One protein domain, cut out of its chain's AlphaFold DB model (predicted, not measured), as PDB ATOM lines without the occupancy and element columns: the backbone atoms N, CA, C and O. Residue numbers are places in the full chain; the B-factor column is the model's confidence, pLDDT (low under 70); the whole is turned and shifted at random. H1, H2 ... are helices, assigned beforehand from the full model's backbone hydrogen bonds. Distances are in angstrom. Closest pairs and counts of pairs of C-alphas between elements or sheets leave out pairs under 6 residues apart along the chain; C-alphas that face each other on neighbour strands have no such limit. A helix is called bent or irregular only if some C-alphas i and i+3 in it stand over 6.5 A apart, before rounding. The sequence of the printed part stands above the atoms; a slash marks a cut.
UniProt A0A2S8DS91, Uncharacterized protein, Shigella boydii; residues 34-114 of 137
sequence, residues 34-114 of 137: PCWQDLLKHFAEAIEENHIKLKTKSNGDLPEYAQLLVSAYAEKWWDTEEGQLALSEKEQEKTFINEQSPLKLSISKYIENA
ATOM      1  N   PRO A  34     231.973 233.136 256.912       91.44
ATOM      2  CA  PRO A  34     233.426 233.025 256.923       91.44
ATOM      3  C   PRO A  34     234.055 233.384 255.570       91.44
ATOM      4  O   PRO A  34     233.401 233.422 254.526       91.44
ATOM      5  N   CYS A  35     235.367 233.636 255.575       93.12
ATOM      6  CA  CYS A  35     236.120 233.727 254.326       93.12
ATOM      7  C   CYS A  35     236.326 232.334 253.707       93.12
ATOM      8  O   CYS A  35     236.095 231.317 254.358       93.12
ATOM      9  N   TRP A  36     236.803 232.274 252.460       93.25
ATOM     10  CA  TRP A  36     236.996 230.999 251.757       93.25
ATOM     11  C   TRP A  36     237.875 230.003 252.533       93.25
ATOM     12  O   TRP A  36     237.546 228.826 252.615       93.25
ATOM     13  N   GLN A  37     238.952 230.476 253.164       95.06
ATOM     14  CA  GLN A  37     239.864 229.629 253.943       95.06
ATOM     15  C   GLN A  37     239.179 229.021 255.172       95.06
ATOM     16  O   GLN A  37     239.310 227.827 255.433       95.06
ATOM     17  N   ASP A  38     238.430 229.842 255.905       95.31
ATOM     18  CA  ASP A  38     237.711 229.414 257.104       95.31
ATOM     19  C   ASP A  38     236.527 228.505 256.751       95.31
ATOM     20  O   ASP A  38     236.220 227.582 257.499       95.31
ATOM     21  N   LEU A  39     235.905 228.708 255.584       95.75
ATOM     22  CA  LEU A  39     234.864 227.827 255.062       95.75
ATOM     23  C   LEU A  39     235.427 226.428 254.760       95.75
ATOM     24  O   LEU A  39     234.856 225.427 255.180       95.75
ATOM     25  N   LEU A  40     236.584 226.348 254.093       97.56
ATOM     26  CA  LEU A  40     237.270 225.076 253.840       97.56
ATOM     27  C   LEU A  40     237.693 224.370 255.134       97.56
ATOM     28  O   LEU A  40     237.621 223.145 255.228       97.56
ATOM     29  N   LYS A  41     238.126 225.137 256.139       97.88
ATOM     30  CA  LYS A  41     238.415 224.603 257.472       97.88
ATOM     31  C   LYS A  41     237.152 224.027 258.119       97.88
ATOM     32  O   LYS A  41     237.187 222.883 258.555       97.88
ATOM     33  N   HIS A  42     236.058 224.788 258.129       96.44
ATOM     34  CA  HIS A  42     234.782 224.378 258.719       96.44
ATOM     35  C   HIS A  42     234.303 223.031 258.162       96.44
ATOM     36  O   HIS A  42     233.988 222.125 258.928       96.44
ATOM     37  N   PHE A  43     234.323 222.864 256.836       97.31
ATOM     38  CA  PHE A  43     233.879 221.616 256.210       97.31
ATOM     39  C   PHE A  43     234.882 220.466 256.321       97.31
ATOM     40  O   PHE A  43     234.463 219.315 256.301       97.31
ATOM     41  N   ALA A  44     236.179 220.734 256.487       97.81
ATOM     42  CA  ALA A  44     237.131 219.682 256.849       97.81
ATOM     43  C   ALA A  44     236.839 219.138 258.255       97.81
ATOM     44  O   ALA A  44     236.771 217.928 258.456       97.81
ATOM     45  N   GLU A  45     236.609 220.030 259.219       96.31
ATOM     46  CA  GLU A  45     236.318 219.659 260.607       96.31
ATOM     47  C   GLU A  45     234.965 218.945 260.747       96.31
ATOM     48  O   GLU A  45     234.852 218.025 261.552       96.31
ATOM     49  N   ALA A  46     233.974 219.293 259.916       95.50
ATOM     50  CA  ALA A  46     232.654 218.652 259.894       95.50
ATOM     51  C   ALA A  46     232.688 217.145 259.564       95.50
ATOM     52  O   ALA A  46     231.785 216.416 259.960       95.50
ATOM     53  N   ILE A  47     233.726 216.675 258.866       95.75
ATOM     54  CA  ILE A  47     233.957 215.254 258.537       95.75
ATOM     55  C   ILE A  47     235.147 214.661 259.314       95.75
ATOM     56  O   ILE A  47     235.775 213.687 258.876       95.75
ATOM     57  N   GLU A  48     235.532 215.306 260.418       95.62
ATOM     58  CA  GLU A  48     236.684 214.930 261.245       95.62
ATOM     59  C   GLU A  48     238.003 214.821 260.446       95.62
ATOM     60  O   GLU A  48     238.911 214.056 260.781       95.62
ATOM     61  N   GLU A  49     238.136 215.573 259.348       96.50
ATOM     62  CA  GLU A  49     239.373 215.650 258.577       96.50
ATOM     63  C   GLU A  49     240.263 216.771 259.118       96.50
ATOM     64  O   GLU A  49     239.836 217.897 259.380       96.50
ATOM     65  N   ASN A  50     241.553 216.478 259.276       97.06
ATOM     66  CA  ASN A  50     242.488 217.450 259.818       97.06
ATOM     67  C   ASN A  50     242.774 218.562 258.788       97.06
ATOM     68  O   ASN A  50     243.499 218.363 257.810       97.06
ATOM     69  N   HIS A  51     242.253 219.761 259.046       97.19
ATOM     70  CA  HIS A  51     242.403 220.914 258.158       97.19
ATOM     71  C   HIS A  51     243.878 221.328 257.938       97.19
ATOM     72  O   HIS A  51     244.245 221.813 256.865       97.19
ATOM     73  N   ILE A  52     244.758 221.119 258.930       97.69
ATOM     74  CA  ILE A  52     246.198 221.407 258.816       97.69
ATOM     75  C   ILE A  52     246.846 220.416 257.849       97.69
ATOM     76  O   ILE A  52     247.613 220.828 256.984       97.69
ATOM     77  N   LYS A  53     246.493 219.128 257.934       97.94
ATOM     78  CA  LYS A  53     246.966 218.091 257.002       97.94
ATOM     79  C   LYS A  53     246.591 218.432 255.558       97.94
ATOM     80  O   LYS A  53     247.454 218.332 254.689       97.94
ATOM     81  N   LEU A  54     245.346 218.846 255.302       97.75
ATOM     82  CA  LEU A  54     244.906 219.267 253.964       97.75
ATOM     83  C   LEU A  54     245.704 220.479 253.470       97.75
ATOM     84  O   LEU A  54     246.259 220.439 252.375       97.75
ATOM     85  N   LYS A  55     245.862 221.501 254.322       97.75
ATOM     86  CA  LYS A  55     246.650 222.702 254.014       97.75
ATOM     87  C   LYS A  55     248.118 222.397 253.713       97.75
ATOM     88  O   LYS A  55     248.692 222.995 252.810       97.75
ATOM     89  N   THR A  56     248.746 221.504 254.474       97.94
ATOM     90  CA  THR A  56     250.147 221.124 254.250       97.94
ATOM     91  C   THR A  56     250.298 220.315 252.966       97.94
ATOM     92  O   THR A  56     251.241 220.557 252.221       97.94
ATOM     93  N   LYS A  57     249.366 219.398 252.674       97.88
ATOM     94  CA  LYS A  57     249.379 218.628 251.423       97.88
ATOM     95  C   LYS A  57     249.208 219.504 250.186       97.88
ATOM     96  O   LYS A  57     249.815 219.196 249.171       97.88
ATOM     97  N   SER A  58     248.436 220.584 250.292       97.75
ATOM     98  CA  SER A  58     248.228 221.538 249.202       97.75
ATOM     99  C   SER A  58     249.269 222.659 249.141       97.75
ATOM    100  O   SER A  58     249.071 223.646 248.444       97.75
ATOM    101  N   ASN A  59     250.348 222.596 249.932       97.31
ATOM    102  CA  ASN A  59     251.336 223.682 250.044       97.31
ATOM    103  C   ASN A  59     250.717 225.063 250.369       97.31
ATOM    104  O   ASN A  59     251.264 226.105 250.016       97.31
ATOM    105  N   GLY A  60     249.568 225.081 251.051       96.06
ATOM    106  CA  GLY A  60     248.806 226.294 251.346       96.06
ATOM    107  C   GLY A  60     247.981 226.849 250.179       96.06
ATOM    108  O   GLY A  60     247.279 227.841 250.387       96.06
ATOM    109  N   ASP A  61     248.016 226.224 249.001       98.25
ATOM    110  CA  ASP A  61     247.162 226.574 247.868       98.25
ATOM    111  C   ASP A  61     245.705 226.203 248.175       98.25
ATOM    112  O   ASP A  61     245.399 225.084 248.600       98.25
ATOM    113  N   LEU A  62     244.801 227.176 248.035       97.50
ATOM    114  CA  LEU A  62     243.391 227.013 248.397       97.50
ATOM    115  C   LEU A  62     242.584 226.237 247.352       97.50
ATOM    116  O   LEU A  62     241.737 225.445 247.766       97.50
ATOM    117  N   PRO A  63     242.790 226.432 246.036       97.62
ATOM    118  CA  PRO A  63     242.218 225.547 245.027       97.62
ATOM    119  C   PRO A  63     242.592 224.074 245.239       97.62
ATOM    120  O   PRO A  63     241.705 223.222 245.276       97.62
ATOM    121  N   GLU A  64     243.875 223.770 245.446       98.19
ATOM    122  CA  GLU A  64     244.335 222.400 245.693       98.19
ATOM    123  C   GLU A  64     243.820 221.868 247.038       98.19
ATOM    124  O   GLU A  64     243.351 220.731 247.097       98.19
ATOM    125  N   TYR A  65     243.792 222.696 248.095       98.44
ATOM    126  CA  TYR A  65     243.122 222.336 249.352       98.44
ATOM    127  C   TYR A  65     241.688 221.898 249.061       98.44
ATOM    128  O   TYR A  65     241.267 220.834 249.510       98.44
ATOM    129  N   ALA A  66     240.921 222.725 248.347       98.00
ATOM    130  CA  ALA A  66     239.512 222.471 248.088       98.00
ATOM    131  C   ALA A  66     239.309 221.160 247.325       98.00
ATOM    132  O   ALA A  66     238.397 220.411 247.659       98.00
ATOM    133  N   GLN A  67     240.180 220.842 246.364       97.81
ATOM    134  CA  GLN A  67     240.121 219.570 245.647       97.81
ATOM    135  C   GLN A  67     240.422 218.373 246.564       97.81
ATOM    136  O   GLN A  67     239.710 217.375 246.513       97.81
ATOM    137  N   LEU A  68     241.424 218.480 247.445       98.25
ATOM    138  CA  LEU A  68     241.704 217.442 248.445       98.25
ATOM    139  C   LEU A  68     240.542 217.271 249.432       98.25
ATOM    140  O   LEU A  68     240.212 216.147 249.812       98.25
ATOM    141  N   LEU A  69     239.918 218.382 249.838       98.44
ATOM    142  CA  LEU A  69     238.738 218.366 250.691       98.44
ATOM    143  C   LEU A  69     237.566 217.696 249.981       98.44
ATOM    144  O   LEU A  69     236.932 216.856 250.595       98.44
ATOM    145  N   VAL A  70     237.293 218.020 248.713       97.94
ATOM    146  CA  VAL A  70     236.217 217.398 247.922       97.94
ATOM    147  C   VAL A  70     236.322 215.879 247.970       97.94
ATOM    148  O   VAL A  70     235.338 215.227 248.308       97.94
ATOM    149  N   SER A  71     237.505 215.322 247.697       97.38
ATOM    150  CA  SER A  71     237.687 213.870 247.698       97.38
ATOM    151  C   SER A  71     237.453 213.269 249.090       97.38
ATOM    152  O   SER A  71     236.687 212.322 249.222       97.38
ATOM    153  N   ALA A  72     238.025 213.858 250.147       97.50
ATOM    154  CA  ALA A  72     237.821 213.376 251.519       97.50
ATOM    155  C   ALA A  72     236.364 213.524 252.000       97.50
ATOM    156  O   ALA A  72     235.838 212.671 252.714       97.50
ATOM    157  N   TYR A  73     235.705 214.613 251.607       97.50
ATOM    158  CA  TYR A  73     234.327 214.924 251.964       97.50
ATOM    159  C   TYR A  73     233.362 213.978 251.264       97.50
ATOM    160  O   TYR A  73     232.481 213.437 251.914       97.50
ATOM    161  N   ALA A  74     233.563 213.692 249.977       95.19
ATOM    162  CA  ALA A  74     232.741 212.733 249.245       95.19
ATOM    163  C   ALA A  74     232.804 211.312 249.829       95.19
ATOM    164  O   ALA A  74     231.811 210.595 249.752       95.19
ATOM    165  N   GLU A  75     233.937 210.908 250.411       95.50
ATOM    166  CA  GLU A  75     234.083 209.597 251.054       95.50
ATOM    167  C   GLU A  75     233.312 209.507 252.375       95.50
ATOM    168  O   GLU A  75     232.627 208.519 252.616       95.50
ATOM    169  N   LYS A  76     233.414 210.535 253.225       96.25
ATOM    170  CA  LYS A  76     232.888 210.492 254.600       96.25
ATOM    171  C   LYS A  76     231.481 211.059 254.757       96.25
ATOM    172  O   LYS A  76     230.775 210.704 255.694       96.25
ATOM    173  N   TRP A  77     231.069 211.974 253.880       95.50
ATOM    174  CA  TRP A  77     229.837 212.739 254.063       95.50
ATOM    175  C   TRP A  77     228.578 211.869 254.035       95.50
ATOM    176  O   TRP A  77     227.632 212.157 254.765       95.50
ATOM    177  N   TRP A  78     228.572 210.778 253.266       91.88
ATOM    178  CA  TRP A  78     227.436 209.849 253.206       91.88
ATOM    179  C   TRP A  78     227.104 209.202 254.555       91.88
ATOM    180  O   TRP A  78     225.940 208.909 254.816       91.88
ATOM    181  N   ASP A  79     228.106 209.040 255.420       92.94
ATOM    182  CA  ASP A  79     227.940 208.456 256.751       92.94
ATOM    183  C   ASP A  79     227.492 209.488 257.802       92.94
ATOM    184  O   ASP A  79     227.144 209.121 258.926       92.94
ATOM    185  N   THR A  80     227.460 210.778 257.451       92.38
ATOM    186  CA  THR A  80     226.986 211.851 258.338       92.38
ATOM    187  C   THR A  80     225.459 211.907 258.397       92.38
ATOM    188  O   THR A  80     224.765 211.449 257.487       92.38
ATOM    189  N   GLU A  81     224.914 212.539 259.439       91.19
ATOM    190  CA  GLU A  81     223.471 212.804 259.538       91.19
ATOM    191  C   GLU A  81     222.955 213.598 258.325       91.19
ATOM    192  O   GLU A  81     221.899 213.283 257.777       91.19
ATOM    193  N   GLU A  82     223.724 214.584 257.848       90.25
ATOM    194  CA  GLU A  82     223.359 215.375 256.669       90.25
ATOM    195  C   GLU A  82     223.261 214.505 255.405       90.25
ATOM    196  O   GLU A  82     222.294 214.627 254.648       90.25
ATOM    197  N   GLY A  83     224.230 213.606 255.206       90.25
ATOM    198  CA  GLY A  83     224.242 212.665 254.087       90.25
ATOM    199  C   GLY A  83     223.064 211.695 254.125       90.25
ATOM    200  O   GLY A  83     222.381 211.503 253.120       90.25
ATOM    201  N   GLN A  84     222.761 211.146 255.303       89.12
ATOM    202  CA  GLN A  84     221.623 210.242 255.492       89.12
ATOM    203  C   GLN A  84     220.279 210.937 255.226       89.12
ATOM    204  O   GLN A  84     219.403 210.360 254.576       89.12
ATOM    205  N   LEU A  85     220.115 212.189 255.670       88.06
ATOM    206  CA  LEU A  85     218.916 212.986 255.394       88.06
ATOM    207  C   LEU A  85     218.770 213.301 253.902       88.06
ATOM    208  O   LEU A  85     217.669 213.181 253.364       88.06
ATOM    209  N   ALA A  86     219.863 213.630 253.211       85.19
ATOM    210  CA  ALA A  86     219.838 213.902 251.774       85.19
ATOM    211  C   ALA A  86     219.362 212.694 250.945       85.19
ATOM    212  O   ALA A  86     218.639 212.863 249.965       85.19
ATOM    213  N   LEU A  87     219.688 211.464 251.367       78.56
ATOM    214  CA  LEU A  87     219.204 210.236 250.717       78.56
ATOM    215  C   LEU A  87     217.689 210.017 250.878       78.56
ATOM    216  O   LEU A  87     217.079 209.305 250.078       78.56
ATOM    217  N   SER A  88     217.064 210.622 251.892       78.94
ATOM    218  CA  SER A  88     215.611 210.545 252.093       78.94
ATOM    219  C   SER A  88     214.826 211.461 251.140       78.94
ATOM    220  O   SER A  88     213.643 211.226 250.872       78.94
ATOM    221  N   GLU A  89     215.492 212.461 250.560       79.12
ATOM    222  CA  GLU A  89     214.917 213.430 249.631       79.12
ATOM    223  C   GLU A  89     215.116 212.957 248.182       79.12
ATOM    224  O   GLU A  89     216.085 213.310 247.513       79.12
ATOM    225  N   LYS A  90     214.164 212.167 247.658       61.75
ATOM    226  CA  LYS A  90     214.208 211.581 246.293       61.75
ATOM    227  C   LYS A  90     214.502 212.573 245.159       61.75
ATOM    228  O   LYS A  90     214.940 212.168 244.086       61.75
ATOM    229  N   GLU A  91     214.233 213.862 245.354       66.44
ATOM    230  CA  GLU A  91     214.521 214.897 244.357       66.44
ATOM    231  C   GLU A  91     216.021 215.223 244.252       66.44
ATOM    232  O   GLU A  91     216.474 215.604 243.172       66.44
ATOM    233  N   GLN A  92     216.806 215.005 245.316       69.25
ATOM    234  CA  GLN A  92     218.239 215.312 245.333       69.25
ATOM    235  C   GLN A  92     219.103 214.263 244.625       69.25
ATOM    236  O   GLN A  92     220.207 214.591 244.195       69.25
ATOM    237  N   GLU A  93     218.608 213.039 244.413       68.94
ATOM    238  CA  GLU A  93     219.353 211.969 243.727       68.94
ATOM    239  C   GLU A  93     219.851 212.414 242.337       68.94
ATOM    240  O   GLU A  93     220.973 212.115 241.937       68.94
ATOM    241  N   LYS A  94     219.062 213.231 241.626       74.62
ATOM    242  CA  LYS A  94     219.434 213.783 240.309       74.62
ATOM    243  C   LYS A  94     220.494 214.888 240.379       74.62
ATOM    244  O   LYS A  94     221.084 215.229 239.356       74.62
ATOM    245  N   THR A  95     220.710 215.474 241.552       78.25
ATOM    246  CA  THR A  95     221.646 216.584 241.792       78.25
ATOM    247  C   THR A  95     223.041 216.081 242.191       78.25
ATOM    248  O   THR A  95     224.042 216.777 241.977       78.25
ATOM    249  N   PHE A  96     223.147 214.854 242.712       85.81
ATOM    250  CA  PHE A  96     224.419 214.207 243.043       85.81
ATOM    251  C   PHE A  96     225.059 213.548 241.817       85.81
ATOM    252  O   PHE A  96     224.964 212.346 241.602       85.81
ATOM    253  N   ILE A  97     225.724 214.360 240.995       86.38
ATOM    254  CA  ILE A  97     226.321 213.917 239.727       86.38
ATOM    255  C   ILE A  97     227.829 213.641 239.812       86.38
ATOM    256  O   ILE A  97     228.382 213.013 238.912       86.38
ATOM    257  N   ASN A  98     228.516 214.148 240.841       91.25
ATOM    258  CA  ASN A  98     229.957 213.964 241.023       91.25
ATOM    259  C   ASN A  98     230.386 214.150 242.487       91.25
ATOM    260  O   ASN A  98     229.600 214.571 243.334       91.25
ATOM    261  N   GLU A  99     231.663 213.878 242.766       94.06
ATOM    262  CA  GLU A  99     232.288 214.011 244.092       94.06
ATOM    263  C   GLU A  99     232.170 215.416 244.709       94.06
ATOM    264  O   GLU A  99     232.240 215.568 245.923       94.06
ATOM    265  N   GLN A 100     231.945 216.461 243.907       95.06
ATOM    266  CA  GLN A 100     231.793 217.822 244.425       95.06
ATOM    267  C   GLN A 100     230.380 218.090 244.951       95.06
ATOM    268  O   GLN A 100     230.183 219.076 245.664       95.06
ATOM    269  N   SER A 101     229.389 217.274 244.574       93.25
ATOM    270  CA  SER A 101     227.987 217.498 244.928       93.25
ATOM    271  C   SER A 101     227.748 217.547 246.445       93.25
ATOM    272  O   SER A 101     227.120 218.517 246.871       93.25
ATOM    273  N   PRO A 102     228.279 216.618 247.273       94.44
ATOM    274  CA  PRO A 102     228.164 216.691 248.734       94.44
ATOM    275  C   PRO A 102     228.627 218.029 249.315       94.44
ATOM    276  O   PRO A 102     227.848 218.746 249.937       94.44
ATOM    277  N   LEU A 103     229.869 218.431 249.029       95.88
ATOM    278  CA  LEU A 103     230.432 219.667 249.575       95.88
ATOM    279  C   LEU A 103     229.668 220.910 249.088       95.88
ATOM    280  O   LEU A 103     229.434 221.837 249.862       95.88
ATOM    281  N   LYS A 104     229.244 220.938 247.816       94.00
ATOM    282  CA  LYS A 104     228.433 222.039 247.271       94.00
ATOM    283  C   LYS A 104     227.076 222.145 247.957       94.00
ATOM    284  O   LYS A 104     226.637 223.265 248.222       94.00
ATOM    285  N   LEU A 105     226.424 221.018 248.241       92.19
ATOM    286  CA  LEU A 105     225.152 221.004 248.957       92.19
ATOM    287  C   LEU A 105     225.326 221.562 250.369       92.19
ATOM    288  O   LEU A 105     224.618 222.502 250.732       92.19
ATOM    289  N   SER A 106     226.304 221.050 251.121       94.19
ATOM    290  CA  SER A 106     226.558 221.490 252.493       94.19
ATOM    291  C   SER A 106     226.925 222.975 252.561       94.19
ATOM    292  O   SER A 106     226.376 223.709 253.381       94.19
ATOM    293  N   ILE A 107     227.773 223.468 251.646       94.88
ATOM    294  CA  ILE A 107     228.076 224.906 251.533       94.88
ATOM    295  C   ILE A 107     226.811 225.713 251.223       94.88
ATOM    296  O   ILE A 107     226.596 226.769 251.819       94.88
ATOM    297  N   SER A 108     225.965 225.235 250.308       92.56
ATOM    298  CA  SER A 108     224.737 225.945 249.929       92.56
ATOM    299  C   SER A 108     223.776 226.052 251.110       92.56
ATOM    300  O   SER A 108     223.332 227.154 251.423       92.56
ATOM    301  N   LYS A 109     223.539 224.945 251.829       91.19
ATOM    302  CA  LYS A 109     222.724 224.919 253.054       91.19
ATOM    303  C   LYS A 109     223.312 225.809 254.149       91.19
ATOM    304  O   LYS A 109     222.573 226.506 254.846       91.19
ATOM    305  N   TYR A 110     224.633 225.824 254.301       92.69
ATOM    306  CA  TYR A 110     225.316 226.686 255.263       92.69
ATOM    307  C   TYR A 110     225.097 228.175 254.950       92.69
ATOM    308  O   TYR A 110     224.729 228.948 255.835       92.69
ATOM    309  N   ILE A 111     225.255 228.577 253.684       91.12
ATOM    310  CA  ILE A 111     225.043 229.965 253.247       91.12
ATOM    311  C   ILE A 111     223.562 230.354 253.325       91.12
ATOM    312  O   ILE A 111     223.247 231.457 253.767       91.12
ATOM    313  N   GLU A 112     222.646 229.462 252.948       90.56
ATOM    314  CA  GLU A 112     221.200 229.694 253.043       90.56
ATOM    315  C   GLU A 112     220.779 230.011 254.484       90.56
ATOM    316  O   GLU A 112     219.987 230.923 254.729       90.56
ATOM    317  N   ASN A 113     221.378 229.326 255.460       91.00
ATOM    318  CA  ASN A 113     221.116 229.551 256.877       91.00
ATOM    319  C   ASN A 113     221.874 230.744 257.482       91.00
ATOM    320  O   ASN A 113     221.611 231.085 258.635       91.00
ATOM    321  N   ALA A 114     222.740 231.435 256.733       89.25
ATOM    322  CA  ALA A 114     223.557 232.529 257.267       89.25
ATOM    323  C   ALA A 114     222.735 233.712 257.809       89.25
ATOM    324  O   ALA A 114     223.190 234.428 258.695       89.25
TER     325      ALA A 114
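This is residues 34 to 114 of the 137 residues of an uncharacterized protein of Shigella boydii (UniProt A0A2S8DS91). A long, kinked helix, H3, makes the base: H1 packs side by side with it, H2 crosses its first part, and H5 meets its later part with its first residues at nearly a right angle. H4 follows beyond the far end of H3, and a long link folds back from it to the start of H5. The printed part has 81 residues with five named helices, H1 to H5 in chain order, and no named strand; the class is all helix, with mostly crossed packing. It is compact, with a radius of gyration of the C-alphas of 12.6 A, and only just elongated, spanning 39 by 26 by 20 A.

H3, residues 62 to 79, is the hub, touching three helices, and has a kink of 39 degrees near residue 73. H1, residues 36 to 46, touches it at a shallow tilt of 25 degrees, the same way; the closest C-alphas, of Ala 44 and Leu 69, are 6.5 A apart. H2, residues 51 to 57, touches residues 62 to 69 of H3 at a steep tilt of 53 degrees, opposite ways, closest at the C-alphas of Leu 54 and Tyr 65, 5.8 A. H2 also touches H1, closest at the C-alphas of His 51 and Lys 41, 5.5 A. H5, residues 100 to 114, touches residues 70 to 77 of H3 with its residues 100 to 103 alone, about perpendicular at 87 degrees; the closest C-alphas, of Val 70 and Gln 100, are 5.7 A apart. H4, residues 81 to 88, is close to H3 but not clearly touching, closest at the C-alphas of Gly 83 and Trp 77, 5.6 A. H4 is apart from H1 and H2. Every O i to N i+4 pair is within hydrogen-bond range in H1, H2 and H5, against 12 of 14 in H3 and 3 of 4 in H4.

H3 measures 25.6 A from first to last C-alpha, H5 21.2 A and H1 15.4 A. H3 is irregular, but only just: C-alphas 75 and 78 are 7.0 A apart. C-alpha 36 begins H1 at (236.996, 230.999, 251.757), and C-alpha 114 ends H5 at (223.557, 232.529, 257.267).

The C-alphas farthest apart, of Asn 59 and Lys 90, are 39.2 A apart. The printed part has no cut; the link from H4 to H5 is long, with 11 residues, and the other three are tight. Residues 90 to 93 have pLDDT under 70.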